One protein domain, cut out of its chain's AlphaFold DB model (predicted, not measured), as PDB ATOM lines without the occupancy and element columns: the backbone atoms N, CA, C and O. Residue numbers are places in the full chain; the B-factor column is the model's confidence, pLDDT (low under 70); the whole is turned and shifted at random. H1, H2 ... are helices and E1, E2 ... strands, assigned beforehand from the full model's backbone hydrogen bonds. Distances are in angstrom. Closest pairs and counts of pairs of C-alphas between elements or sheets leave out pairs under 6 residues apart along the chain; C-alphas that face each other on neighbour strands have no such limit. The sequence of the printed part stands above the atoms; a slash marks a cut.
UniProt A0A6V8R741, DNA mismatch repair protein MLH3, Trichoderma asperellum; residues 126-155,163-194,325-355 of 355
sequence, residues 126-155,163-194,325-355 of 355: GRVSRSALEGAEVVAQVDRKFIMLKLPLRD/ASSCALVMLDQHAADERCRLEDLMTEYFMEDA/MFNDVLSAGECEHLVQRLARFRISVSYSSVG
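AT A GLANCE: This is residues 126 to 155, 163 to 194 and 325 to 355 of the 355 residues of the protein "DNA mismatch repair protein MLH3" of Trichoderma asperellum (UniProt A0A6V8R741). A small sheet of three strands, E1, E2 and E3, has helix H3 packed across one of its faces, while the long helix H2 leaves the end of E3 and runs outward like an arm, so that residues 185 to 194 stick out. Short H1 sits near one end of the sheet, and residues 350 to 355 stick out as a tail. The printed part has 93 residues, with three named helices and four named strands in the order H1, E1, E2, E3, H2, E4, H3; the class is mixed, helices and strands. The sheet runs E1, E2, E3 and is antiparallel. The whole is only just compact, close to loose, with a radius of gyration of the C-alphas of 14.6 A and spans of 51 by 34 by 33 A.

HOW THE PARTS SIT: Start at H1, residues 130 to 134, which only grazes the sheet with residues 131 to 134. Next, E1, residues 137 to 142, and E2, residues 146 to 152, form an antiparallel hairpin; look for N 139 and O 148, 2.9 A apart, within hydrogen-bond range. E3, residues 166 to 172, is the other antiparallel neighbour of E2, with N 149 and O 169 2.8 A apart, also within range. H2, residues 173 to 189, is on the sheet at a height of 11.1 A, but over none of its strands, only just: 2 of its 17 C-alphas fall on E3. E4, residues 190 to 192, pairs with no named strand and meets H2 only through their link. H3, residues 332 to 342, is over E1 and E2 at a height of 9.1 A, and runs across the strands, at 65 degrees to E2 on the local plane; the closest C-alphas of E1 and H3, Val 138 and Glu 336, are 6.1 A apart. H2 and H3 are on the same face, two layers, helices on one face of a sheet. With residues 176 to 180 alone H2 touches H3, the closest C-alphas being Cys 180 and Leu 342, 5.8 A apart, at a steep tilt of 48 degrees, the same way. H1 touches H3 at the C-alphas of Glu 134 and Gln 340, their closest, 6.3 A apart. In H1, H2 and H3 every O i to N i+4 pair is within hydrogen-bond range.

IN THESE COORDINATES: Find C-alpha 130 at (-12.207, 31.234, 21.627), where H1 begins its 6.3 A. E1 then covers 14.4 A, E2 18.8 A and E3 19.1 A. From C-alpha 173 at (-11.675, 27.101, 38.543), H2 runs 24.1 A, and E4 adds 7.0 A. H3 runs 15.5 A to C-alpha 342 at (-15.766, 30.686, 29.451).

THE WHOLE: The C-alphas of Ala 163 and Ala 194, the two farthest apart, are 51.6 A from each other. Residues 156 to 162 are cut out, with 8.7 A between C-alphas 155 and 163, and residues 195 to 324, with 38.4 A between C-alphas 194 and 325. Of the links printed whole, none is long. Mean pLDDT of the printed part is 80.9; look for values under 70 at residues 126 to 131, 154 to 155, 163 to 164 and 346 to 355.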
ATOM      1  N   GLY A 126      -1.511  34.242  21.878       48.81
ATOM      2  CA  GLY A 126      -2.342  34.104  20.680       48.81
ATOM      3  C   GLY A 126      -2.898  32.702  20.378       48.81
ATOM      4  O   GLY A 126      -3.626  32.565  19.397       48.81
ATOM      5  N   ARG A 127      -2.610  31.664  21.185       51.81
ATOM      6  CA  ARG A 127      -3.034  30.267  20.912       51.81
ATOM      7  C   ARG A 127      -4.255  29.788  21.699       51.81
ATOM      8  O   ARG A 127      -4.905  28.847  21.253       51.81
ATOM      9  N   VAL A 128      -4.620  30.437  22.808       60.50
ATOM     10  CA  VAL A 128      -5.931  30.209  23.450       60.50
ATOM     11  C   VAL A 128      -6.958  31.094  22.752       60.50
ATOM     12  O   VAL A 128      -7.354  32.146  23.247       60.50
ATOM     13  N   SER A 129      -7.335  30.712  21.532       65.69
ATOM     14  CA  SER A 129      -8.462  31.343  20.853       65.69
ATOM     15  C   SER A 129      -9.771  30.859  21.470       65.69
ATOM     16  O   SER A 129      -9.860  29.747  21.991       65.69
ATOM     17  N   ARG A 130     -10.832  31.659  21.327       68.69
ATOM     18  CA  ARG A 130     -12.207  31.234  21.627       68.69
ATOM     19  C   ARG A 130     -12.519  29.856  21.031       68.69
ATOM     20  O   ARG A 130     -12.975  28.959  21.724       68.69
ATOM     21  N   SER A 131     -12.174  29.683  19.758       69.81
ATOM     22  CA  SER A 131     -12.373  28.434  19.022       69.81
ATOM     23  C   SER A 131     -11.535  27.257  19.533       69.81
ATOM     24  O   SER A 131     -11.913  26.113  19.300       69.81
ATOM     25  N   ALA A 132     -10.406  27.504  20.205       74.56
ATOM     26  CA  ALA A 132      -9.621  26.451  20.848       74.56
ATOM     27  C   ALA A 132     -10.285  25.979  22.149       74.56
ATOM     28  O   ALA A 132     -10.244  24.791  22.446       74.56
ATOM     29  N   LEU A 133     -10.935  26.885  22.889       81.06
ATOM     30  CA  LEU A 133     -11.708  26.539  24.085       81.06
ATOM     31  C   LEU A 133     -13.055  25.891  23.765       81.06
ATOM     32  O   LEU A 133     -13.466  24.987  24.479       81.06
ATOM     33  N   GLU A 134     -13.712  26.291  22.673       82.38
ATOM     34  CA  GLU A 134     -14.923  25.614  22.181       82.38
ATOM     35  C   GLU A 134     -14.655  24.139  21.834       82.38
ATOM     36  O   GLU A 134     -15.532  23.299  21.999       82.38
ATOM     37  N   GLY A 135     -13.440  23.822  21.372       82.06
ATOM     38  CA  GLY A 135     -12.990  22.455  21.090       82.06
ATOM     39  C   GLY A 135     -12.169  21.810  22.209       82.06
ATOM     40  O   GLY A 135     -11.494  20.816  21.941       82.06
ATOM     41  N   ALA A 136     -12.151  22.385  23.415       88.19
ATOM     42  CA  ALA A 136     -11.377  21.854  24.531       88.19
ATOM     43  C   ALA A 136     -12.005  20.574  25.089       88.19
ATOM     44  O   ALA A 136     -13.208  20.507  25.331       88.19
ATOM     45  N   GLU A 137     -11.167  19.579  25.356       92.56
ATOM     46  CA  GLU A 137     -11.553  18.356  26.059       92.56
ATOM     47  C   GLU A 137     -11.192  18.509  27.544       92.56
ATOM     48  O   GLU A 137     -10.031  18.765  27.881       92.56
ATOM     49  N   VAL A 138     -12.176  18.376  28.437       95.31
ATOM     50  CA  VAL A 138     -11.928  18.345  29.884       95.31
ATOM     51  C   VAL A 138     -11.369  16.978  30.251       95.31
ATOM     52  O   VAL A 138     -12.009  15.959  30.023       95.31
ATOM     53  N   VAL A 139     -10.175  16.957  30.842       95.56
ATOM     54  CA  VAL A 139      -9.520  15.716  31.268       95.56
ATOM     55  C   VAL A 139      -9.967  15.338  32.676       95.56
ATOM     56  O   VAL A 139     -10.439  14.229  32.906       95.56
ATOM     57  N   ALA A 140      -9.790  16.254  33.631       94.81
ATOM     58  CA  ALA A 140     -10.145  16.051  35.032       94.81
ATOM     59  C   ALA A 140     -10.067  17.364  35.820       94.81
ATOM     60  O   ALA A 140      -9.356  18.297  35.437       94.81
ATOM     61  N   GLN A 141     -10.723  17.391  36.979       97.19
ATOM     62  CA  GLN A 141     -10.399  18.350  38.028       97.19
ATOM     63  C   GLN A 141      -9.102  17.920  38.740       97.19
ATOM     64  O   GLN A 141      -8.925  16.750  39.077       97.19
ATOM     65  N   VAL A 142      -8.202  18.869  38.992       96.00
ATOM     66  CA  VAL A 142      -6.900  18.664  39.638       96.00
ATOM     67  C   VAL A 142      -6.840  19.477  40.926       96.00
ATOM     68  O   VAL A 142      -7.163  20.666  40.941       96.00
ATOM     69  N   ASP A 143      -6.447  18.820  42.020       95.31
ATOM     70  CA  ASP A 143      -6.336  19.396  43.374       95.31
ATOM     71  C   ASP A 143      -7.601  20.123  43.869       95.31
ATOM     72  O   ASP A 143      -7.538  20.945  44.775       95.31
ATOM     73  N   ARG A 144      -8.768  19.854  43.263       95.94
ATOM     74  CA  ARG A 144     -10.025  20.583  43.527       95.94
ATOM     75  C   ARG A 144      -9.897  22.111  43.383       95.94
ATOM     76  O   ARG A 144     -10.592  22.870  44.057       95.94
ATOM     77  N   LYS A 145      -8.959  22.564  42.549       92.81
ATOM     78  CA  LYS A 145      -8.674  23.989  42.301       92.81
ATOM     79  C   LYS A 145      -8.557  24.312  40.825       92.81
ATOM     80  O   LYS A 145      -8.823  25.439  40.414       92.81
ATOM     81  N   PHE A 146      -8.135  23.331  40.038       96.00
ATOM     82  CA  PHE A 146      -7.859  23.510  38.628       96.00
ATOM     83  C   PHE A 146      -8.663  22.531  37.789       96.00
ATOM     84  O   PHE A 146      -8.967  21.421  38.221       96.00
ATOM     85  N   ILE A 147      -8.945  22.922  36.556       95.38
ATOM     86  CA  ILE A 147      -9.514  22.056  35.532       95.38
ATOM     87  C   ILE A 147      -8.436  21.834  34.479       95.38
ATOM     88  O   ILE A 147      -7.913  22.786  33.899       95.38
ATOM     89  N   MET A 148      -8.080  20.574  34.255       95.50
ATOM     90  CA  MET A 148      -7.119  20.193  33.233       95.50
ATOM     91  C   MET A 148      -7.828  20.059  31.888       95.50
ATOM     92  O   MET A 148      -8.766  19.272  31.749       95.50
ATOM     93  N   LEU A 149      -7.357  20.807  30.897       93.06
ATOM     94  CA  LEU A 149      -7.920  20.878  29.556       93.06
ATOM     95  C   LEU A 149      -6.901  20.414  28.530       93.06
ATOM     96  O   LEU A 149      -5.734  20.800  28.582       93.06
ATOM     97  N   LYS A 150      -7.363  19.670  27.536       90.25
ATOM     98  CA  LYS A 150      -6.613  19.393  26.318       90.25
ATOM     99  C   LYS A 150      -7.152  20.283  25.204       90.25
ATOM    100  O   LYS A 150      -8.283  20.127  24.752       90.25
ATOM    101  N   LEU A 151      -6.331  21.238  24.780       85.75
ATOM    102  CA  LEU A 151      -6.646  22.182  23.715       85.75
ATOM    103  C   LEU A 151      -6.088  21.680  22.379       85.75
ATOM    104  O   LEU A 151      -4.886  21.407  22.294       85.75
ATOM    105  N   PRO A 152      -6.901  21.603  21.315       80.25
ATOM    106  CA  PRO A 152      -6.396  21.305  19.984       80.25
ATOM    107  C   PRO A 152      -5.560  22.486  19.469       80.25
ATOM    108  O   PRO A 152      -6.055  23.609  19.338       80.25
ATOM    109  N   LEU A 153      -4.290  22.248  19.149       71.62
ATOM    110  CA  LEU A 153      -3.467  23.210  18.427       71.62
ATOM    111  C   LEU A 153      -3.733  23.000  16.939       71.62
ATOM    112  O   LEU A 153      -3.566  21.905  16.408       71.62
ATOM    113  N   ARG A 154      -4.190  24.047  16.249       62.84
ATOM    114  CA  ARG A 154      -4.339  23.974  14.794       62.84
ATOM    115  C   ARG A 154      -2.949  23.879  14.174       62.84
ATOM    116  O   ARG A 154      -2.102  24.736  14.436       62.84
ATOM    117  N   ASP A 155      -2.739  22.840  13.373       53.50
ATOM    118  CA  ASP A 155      -1.485  22.617  12.665       53.50
ATOM    119  C   ASP A 155      -1.207  23.782  11.702       53.50
ATOM    120  O   ASP A 155      -2.088  24.251  10.971       53.50
ATOM    121  N   ALA A 163      -0.713  14.309  13.138       51.72
ATOM    122  CA  ALA A 163      -0.740  14.133  14.584       51.72
ATOM    123  C   ALA A 163      -1.269  15.453  15.138       51.72
ATOM    124  O   ALA A 163      -0.515  16.419  15.199       51.72
ATOM    125  N   SER A 164      -2.564  15.500  15.459       60.78
ATOM    126  CA  SER A 164      -3.215  16.667  16.049       60.78
ATOM    127  C   SER A 164      -2.433  17.102  17.284       60.78
ATOM    128  O   SER A 164      -2.536  16.512  18.362       60.78
ATOM    129  N   SER A 165      -1.583  18.111  17.108       71.38
ATOM    130  CA  SER A 165      -0.806  18.647  18.209       71.38
ATOM    131  C   SER A 165      -1.792  19.230  19.223       71.38
ATOM    132  O   SER A 165      -2.749  19.913  18.862       71.38
ATOM    133  N   CYS A 166      -1.643  18.896  20.502       76.31
ATOM    134  CA  CYS A 166      -2.520  19.409  21.550       76.31
ATOM    135  C   CYS A 166      -1.692  20.013  22.679       76.31
ATOM    136  O   CYS A 166      -0.581  19.563  22.964       76.31
ATOM    137  N   ALA A 167      -2.220  21.073  23.284       82.19
ATOM    138  CA  ALA A 167      -1.659  21.682  24.477       82.19
ATOM    139  C   ALA A 167      -2.462  21.224  25.689       82.19
ATOM    140  O   ALA A 167      -3.690  21.214  25.656       82.19
ATOM    141  N   LEU A 168      -1.758  20.882  26.759       87.88
ATOM    142  CA  LEU A 168      -2.368  20.625  28.051       87.88
ATOM    143  C   LEU A 168      -2.349  21.928  28.862       87.88
ATOM    144  O   LEU A 168      -1.296  22.553  28.991       87.88
ATOM    145  N   VAL A 169      -3.505  22.360  29.363       88.31
ATOM    146  CA  VAL A 169      -3.690  23.643  30.054       88.31
ATOM    147  C   VAL A 169      -4.388  23.419  31.387       88.31
ATOM    148  O   VAL A 169      -5.398  22.728  31.449       88.31
ATOM    149  N   MET A 170      -3.873  24.041  32.449       91.06
ATOM    150  CA  MET A 170      -4.562  24.132  33.735       91.06
ATOM    151  C   MET A 170      -5.341  25.441  33.808       91.06
ATOM    152  O   MET A 170      -4.768  26.519  33.663       91.06
ATOM    153  N   LEU A 171      -6.643  25.336  34.043       91.75
ATOM    154  CA  LEU A 171      -7.542  26.464  34.246       91.75
ATOM    155  C   LEU A 171      -7.852  26.604  35.738       91.75
ATOM    156  O   LEU A 171      -8.324  25.649  36.342       91.75
ATOM    157  N   ASP A 172      -7.615  27.776  36.324       94.75
ATOM    158  CA  ASP A 172      -8.069  28.090  37.686       94.75
ATOM    159  C   ASP A 172      -9.604  28.131  37.721       94.75
ATOM    160  O   ASP A 172     -10.222  28.933  37.018       94.75
ATOM    161  N   GLN A 173     -10.219  27.246  38.513       94.38
ATOM    162  CA  GLN A 173     -11.675  27.101  38.543       94.38
ATOM    163  C   GLN A 173     -12.373  28.338  39.122       94.38
ATOM    164  O   GLN A 173     -13.435  28.724  38.632       94.38
ATOM    165  N   HIS A 174     -11.768  28.970  40.133       94.75
ATOM    166  CA  HIS A 174     -12.333  30.139  40.795       94.75
ATOM    167  C   HIS A 174     -12.249  31.347  39.868       94.75
ATOM    168  O   HIS A 174     -13.262  31.985  39.589       94.75
ATOM    169  N   ALA A 175     -11.065  31.608  39.306       94.12
ATOM    170  CA  ALA A 175     -10.870  32.725  38.387       94.12
ATOM    171  C   ALA A 175     -11.714  32.576  37.108       94.12
ATOM    172  O   ALA A 175     -12.234  33.564  36.586       94.12
ATOM    173  N   ALA A 176     -11.883  31.347  36.606       92.94
ATOM    174  CA  ALA A 176     -12.728  31.085  35.447       92.94
ATOM    175  C   ALA A 176     -14.210  31.369  35.729       92.94
ATOM    176  O   ALA A 176     -14.859  32.059  34.935       92.94
ATOM    177  N   ASP A 177     -14.753  30.865  36.843       95.12
ATOM    178  CA  ASP A 177     -16.164  31.085  37.181       95.12
ATOM    179  C   ASP A 177     -16.438  32.536  37.594       95.12
ATOM    180  O   ASP A 177     -17.442  33.107  37.166       95.12
ATOM    181  N   GLU A 178     -15.513  33.178  38.320       95.19
ATOM    182  CA  GLU A 178     -15.562  34.618  38.593       95.19
ATOM    183  C   GLU A 178     -15.649  35.409  37.285       95.19
ATOM    184  O   GLU A 178     -16.517  36.277  37.147       95.19
ATOM    185  N   ARG A 179     -14.805  35.087  36.291       92.69
ATOM    186  CA  ARG A 179     -14.833  35.788  35.004       92.69
ATOM    187  C   ARG A 179     -16.166  35.609  34.292       92.69
ATOM    188  O   ARG A 179     -16.709  36.595  33.807       92.69
ATOM    189  N   CYS A 180     -16.698  34.389  34.238       92.44
ATOM    190  CA  CYS A 180     -17.989  34.140  33.594       92.44
ATOM    191  C   CYS A 180     -19.108  34.938  34.272       92.44
ATOM    192  O   CYS A 180     -19.892  35.593  33.596       92.44
ATOM    193  N   ARG A 181     -19.140  34.953  35.608       94.06
ATOM    194  CA  ARG A 181     -20.148  35.694  36.382       94.06
ATOM    195  C   ARG A 181     -20.039  37.200  36.218       94.06
ATOM    196  O   ARG A 181     -21.059  37.874  36.167       94.06
ATOM    197  N   LEU A 182     -18.824  37.740  36.160       93.19
ATOM    198  CA  LEU A 182     -18.625  39.163  35.914       93.19
ATOM    199  C   LEU A 182     -19.175  39.561  34.540       93.19
ATOM    200  O   LEU A 182     -19.867  40.565  34.431       93.19
ATOM    201  N   GLU A 183     -18.887  38.766  33.512       91.00
ATOM    202  CA  GLU A 183     -19.375  39.001  32.152       91.00
ATOM    203  C   GLU A 183     -20.905  38.891  32.066       91.00
ATOM    204  O   GLU A 183     -21.537  39.728  31.420       91.00
ATOM    205  N   ASP A 184     -21.505  37.920  32.766       90.75
ATOM    206  CA  ASP A 184     -22.960  37.798  32.914       90.75
ATOM    207  C   ASP A 184     -23.538  39.078  33.560       90.75
ATOM    208  O   ASP A 184     -24.413  39.725  32.986       90.75
ATOM    209  N   LEU A 185     -22.973  39.530  34.688       93.06
ATOM    210  CA  LEU A 185     -23.394  40.761  35.374       93.06
ATOM    211  C   LEU A 185     -23.252  42.015  34.503       93.06
ATOM    212  O   LEU A 185     -24.087  42.911  34.583       93.06
ATOM    213  N   MET A 186     -22.186  42.107  33.706       90.62
ATOM    214  CA  MET A 186     -21.958  43.224  32.784       90.62
ATOM    215  C   MET A 186     -22.960  43.191  31.627       90.62
ATOM    216  O   MET A 186     -23.520  44.223  31.268       90.62
ATOM    217  N   THR A 187     -23.235  42.007  31.082       86.44
ATOM    218  CA  THR A 187     -24.225  41.811  30.016       86.44
ATOM    219  C   THR A 187     -25.630  42.188  30.493       86.44
ATOM    220  O   THR A 187     -26.348  42.889  29.786       86.44
ATOM    221  N   GLU A 188     -26.002  41.783  31.708       89.12
ATOM    222  CA  GLU A 188     -27.309  42.062  32.322       89.12
ATOM    223  C   GLU A 188     -27.445  43.490  32.873       89.12
ATOM    224  O   GLU A 188     -28.553  43.942  33.167       89.12
ATOM    225  N   TYR A 189     -26.337  44.221  33.028       92.00
ATOM    226  CA  TYR A 189     -26.343  45.581  33.572       92.00
ATOM    227  C   TYR A 189     -27.170  46.545  32.720       92.00
ATOM    228  O   TYR A 189     -27.749  47.511  33.223       92.00
ATOM    229  N   PHE A 190     -27.187  46.296  31.418       88.69
ATOM    230  CA  PHE A 190     -27.801  47.143  30.425       88.69
ATOM    231  C   PHE A 190     -28.998  46.451  29.780       88.69
ATOM    232  O   PHE A 190     -28.960  45.267  29.464       88.69
ATOM    233  N   MET A 191     -30.054  47.217  29.533       86.25
ATOM    234  CA  MET A 191     -31.261  46.769  28.854       86.25
ATOM    235  C   MET A 191     -31.548  47.634  27.630       86.25
ATOM    236  O   MET A 191     -31.257  48.833  27.609       86.25
ATOM    237  N   GLU A 192     -32.126  47.026  26.598       81.00
ATOM    238  CA  GLU A 192     -32.593  47.750  25.420       81.00
ATOM    239  C   GLU A 192     -33.940  48.413  25.724       81.00
ATOM    240  O   GLU A 192     -34.906  47.763  26.128       81.00
ATOM    241  N   ASP A 193     -34.014  49.725  25.521       77.19
ATOM    242  CA  ASP A 193     -35.283  50.438  25.531       77.19
ATOM    243  C   ASP A 193     -36.076  50.073  24.270       77.19
ATOM    244  O   ASP A 193     -35.745  50.512  23.167       77.19
ATOM    245  N   ALA A 194     -37.149  49.297  24.444       74.56
ATOM    246  CA  ALA A 194     -37.997  48.795  23.361       74.56
ATOM    247  C   ALA A 194     -38.541  49.894  22.429       74.56
ATOM    248  O   ALA A 194     -38.895  49.614  21.286       74.56
ATOM    249  N   MET A 325     -15.763  27.980  44.791       91.56
ATOM    250  CA  MET A 325     -14.686  28.120  45.760       91.56
ATOM    251  C   MET A 325     -13.572  27.115  45.474       91.56
ATOM    252  O   MET A 325     -13.766  26.064  44.856       91.56
ATOM    253  N   PHE A 326     -12.367  27.416  45.952       87.38
ATOM    254  CA  PHE A 326     -11.319  26.404  45.998       87.38
ATOM    255  C   PHE A 326     -11.723  25.257  46.919       87.38
ATOM    256  O   PHE A 326     -12.331  25.467  47.967       87.38
ATOM    257  N   ASN A 327     -11.300  24.055  46.544       91.50
ATOM    258  CA  ASN A 327     -11.617  22.785  47.186       91.50
ATOM    259  C   ASN A 327     -13.037  22.256  46.946       91.50
ATOM    260  O   ASN A 327     -13.313  21.129  47.369       91.50
ATOM    261  N   ASP A 328     -13.891  22.990  46.226       92.44
ATOM    262  CA  ASP A 328     -15.157  22.450  45.735       92.44
ATOM    263  C   ASP A 328     -14.875  21.314  44.750       92.44
ATOM    264  O   ASP A 328     -14.034  21.440  43.856       92.44
ATOM    265  N   VAL A 329     -15.564  20.187  44.918       95.56
ATOM    266  CA  VAL A 329     -15.480  19.058  43.987       95.56
ATOM    267  C   VAL A 329     -16.479  19.299  42.867       95.56
ATOM    268  O   VAL A 329     -17.673  19.404  43.129       95.56
ATOM    269  N   LEU A 330     -15.985  19.358  41.634       95.88
ATOM    270  CA  LEU A 330     -16.811  19.522  40.444       95.88
ATOM    271  C   LEU A 330     -16.924  18.185  39.716       95.88
ATOM    272  O   LEU A 330     -15.930  17.495  39.485       95.88
ATOM    273  N   SER A 331     -18.139  17.826  39.318       96.44
ATOM    274  CA  SER A 331     -18.363  16.737  38.374       96.44
ATOM    275  C   SER A 331     -17.749  17.062  37.006       96.44
ATOM    276  O   SER A 331     -17.484  18.221  36.672       96.44
ATOM    277  N   ALA A 332     -17.542  16.033  36.178       94.12
ATOM    278  CA  ALA A 332     -17.054  16.225  34.810       94.12
ATOM    279  C   ALA A 332     -17.965  17.177  34.011       94.12
ATOM    280  O   ALA A 332     -17.471  18.105  33.377       94.12
ATOM    281  N   GLY A 333     -19.290  17.026  34.142       96.19
ATOM    282  CA  GLY A 333     -20.262  17.899  33.479       96.19
ATOM    283  C   GLY A 333     -20.213  19.356  33.955       96.19
ATOM    284  O   GLY A 333     -20.363  20.267  33.145       96.19
ATOM    285  N   GLU A 334     -19.952  19.609  35.242       96.31
ATOM    286  CA  GLU A 334     -19.773  20.977  35.758       96.31
ATOM    287  C   GLU A 334     -18.484  21.619  35.235       96.31
ATOM    288  O   GLU A 334     -18.499  22.786  34.833       96.31
ATOM    289  N   CYS A 335     -17.389  20.853  35.176       96.25
ATOM    290  CA  CYS A 335     -16.141  21.309  34.567       96.25
ATOM    291  C   CYS A 335     -16.340  21.659  33.082       96.25
ATOM    292  O   CYS A 335     -15.938  22.735  32.640       96.25
ATOM    293  N   GLU A 336     -16.986  20.774  32.317       94.88
ATOM    294  CA  GLU A 336     -17.300  20.988  30.898       94.88
ATOM    295  C   GLU A 336     -18.168  22.228  30.698       94.88
ATOM    296  O   GLU A 336     -17.867  23.076  29.854       94.88
ATOM    297  N   HIS A 337     -19.213  22.380  31.510       94.12
ATOM    298  CA  HIS A 337     -20.103  23.528  31.439       94.12
ATOM    299  C   HIS A 337     -19.375  24.847  31.739       94.12
ATOM    300  O   HIS A 337     -19.605  25.843  31.047       94.12
ATOM    301  N   LEU A 338     -18.464  24.874  32.720       94.06
ATOM    302  CA  LEU A 338     -17.663  26.063  33.021       94.06
ATOM    303  C   LEU A 338     -16.759  26.452  31.844       94.06
ATOM    304  O   LEU A 338     -16.718  27.620  31.458       94.06
ATOM    305  N   VAL A 339     -16.083  25.483  31.223       92.62
ATOM    306  CA  VAL A 339     -15.218  25.729  30.055       92.62
ATOM    307  C   VAL A 339     -16.034  26.234  28.866       92.62
ATOM    308  O   VAL A 339     -15.637  27.197  28.207       92.62
ATOM    309  N   GLN A 340     -17.214  25.655  28.627       90.69
ATOM    310  CA  GLN A 340     -18.133  26.115  27.585       90.69
ATOM    311  C   GLN A 340     -18.646  27.535  27.841       90.69
ATOM    312  O   GLN A 340     -18.751  28.318  26.898       90.69
ATOM    313  N   ARG A 341     -18.961  27.892  29.095       90.50
ATOM    314  CA  ARG A 341     -19.324  29.271  29.470       90.50
ATOM    315  C   ARG A 341     -18.168  30.225  29.212       90.50
ATOM    316  O   ARG A 341     -18.371  31.247  28.562       90.50
ATOM    317  N   LEU A 342     -16.959  29.866  29.639       88.25
ATOM    318  CA  LEU A 342     -15.766  30.686  29.451       88.25
ATOM    319  C   LEU A 342     -15.482  30.945  27.962       88.25
ATOM    320  O   LEU A 342     -15.135  32.061  27.582       88.25
ATOM    321  N   ALA A 343     -15.720  29.950  27.106       85.94
ATOM    322  CA  ALA A 343     -15.594  30.079  25.658       85.94
ATOM    323  C   ALA A 343     -16.612  31.054  25.023       85.94
ATOM    324  O   ALA A 343     -16.429  31.478  23.886       85.94
ATOM    325  N   ARG A 344     -17.687  31.457  25.714       80.94
ATOM    326  CA  ARG A 344     -18.643  32.446  25.173       80.94
ATOM    327  C   ARG A 344     -18.093  33.871  25.214       80.94
ATOM    328  O   ARG A 344     -18.471  34.679  24.361       80.94
ATOM    329  N   PHE A 345     -17.193  34.158  26.152       73.69
ATOM    330  CA  PHE A 345     -16.693  35.500  26.444       73.69
ATOM    331  C   PHE A 345     -15.297  35.750  25.859       73.69
ATOM    332  O   PHE A 345     -14.546  34.826  25.537       73.69
ATOM    333  N   ARG A 346     -14.924  37.027  25.686       60.94
ATOM    334  CA  ARG A 346     -13.561  37.393  25.270       60.94
ATOM    335  C   ARG A 346     -12.607  37.189  26.441       60.94
ATOM    336  O   ARG A 346     -12.616  37.952  27.402       60.94
ATOM    337  N   ILE A 347     -11.725  36.210  26.319       56.22
ATOM    338  CA  ILE A 347     -10.676  35.981  27.310       56.22
ATOM    339  C   ILE A 347      -9.503  36.893  26.983       56.22
ATOM    340  O   ILE A 347      -8.857  36.760  25.944       56.22
ATOM    341  N   SER A 348      -9.234  37.830  27.884       44.81
ATOM    342  CA  SER A 348      -7.946  38.515  27.948       44.81
ATOM    343  C   SER A 348      -7.132  37.760  28.989       44.81
ATOM    344  O   SER A 348      -7.464  37.811  30.169       44.81
ATOM    345  N   VAL A 349      -6.137  36.982  28.564       44.69
ATOM    346  CA  VAL A 349      -5.319  36.194  29.494       44.69
ATOM    347  C   VAL A 349      -4.470  37.165  30.318       44.69
ATOM    348  O   VAL A 349      -3.553  37.789  29.789       44.69
ATOM    349  N   SER A 350      -4.806  37.342  31.595       34.88
ATOM    350  CA  SER A 350      -3.997  38.099  32.554       34.88
ATOM    351  C   SER A 350      -3.091  37.120  33.292       34.88
ATOM    352  O   SER A 350      -3.573  36.268  34.032       34.88
ATOM    353  N   TYR A 351      -1.782  37.205  33.063       33.03
ATOM    354  CA  TYR A 351      -0.809  36.374  33.766       33.03
ATOM    355  C   TYR A 351      -0.414  37.039  35.085       33.03
ATOM    356  O   TYR A 351       0.182  38.116  35.088       33.03
ATOM    357  N   SER A 352      -0.707  36.376  36.201       25.72
ATOM    358  CA  SER A 352      -0.111  36.694  37.498       25.72
ATOM    359  C   SER A 352       1.162  35.868  37.643       25.72
ATOM    360  O   SER A 352       1.100  34.650  37.807       25.72
ATOM    361  N   SER A 353       2.323  36.515  37.543       24.25
ATOM    362  CA  SER A 353       3.597  35.884  37.893       24.25
ATOM    363  C   SER A 353       3.624  35.700  39.407       24.25
ATOM    364  O   SER A 353       3.819  36.666  40.140       24.25
ATOM    365  N   VAL A 354       3.387  34.480  39.884       25.42
ATOM    366  CA  VAL A 354       3.670  34.129  41.278       25.42
ATOM    367  C   VAL A 354       5.180  33.919  41.355       25.42
ATOM    368  O   VAL A 354       5.703  33.003  40.719       25.42
ATOM    369  N   GLY A 355       5.868  34.871  41.987       27.50
ATOM    370  CA  GLY A 355       7.321  34.867  42.185       27.50
ATOM    371  C   GLY A 355       7.769  33.994  43.343       27.50
ATOM    372  O   GLY A 355       6.917  33.665  44.200       27.50
TER     373      GLY A 355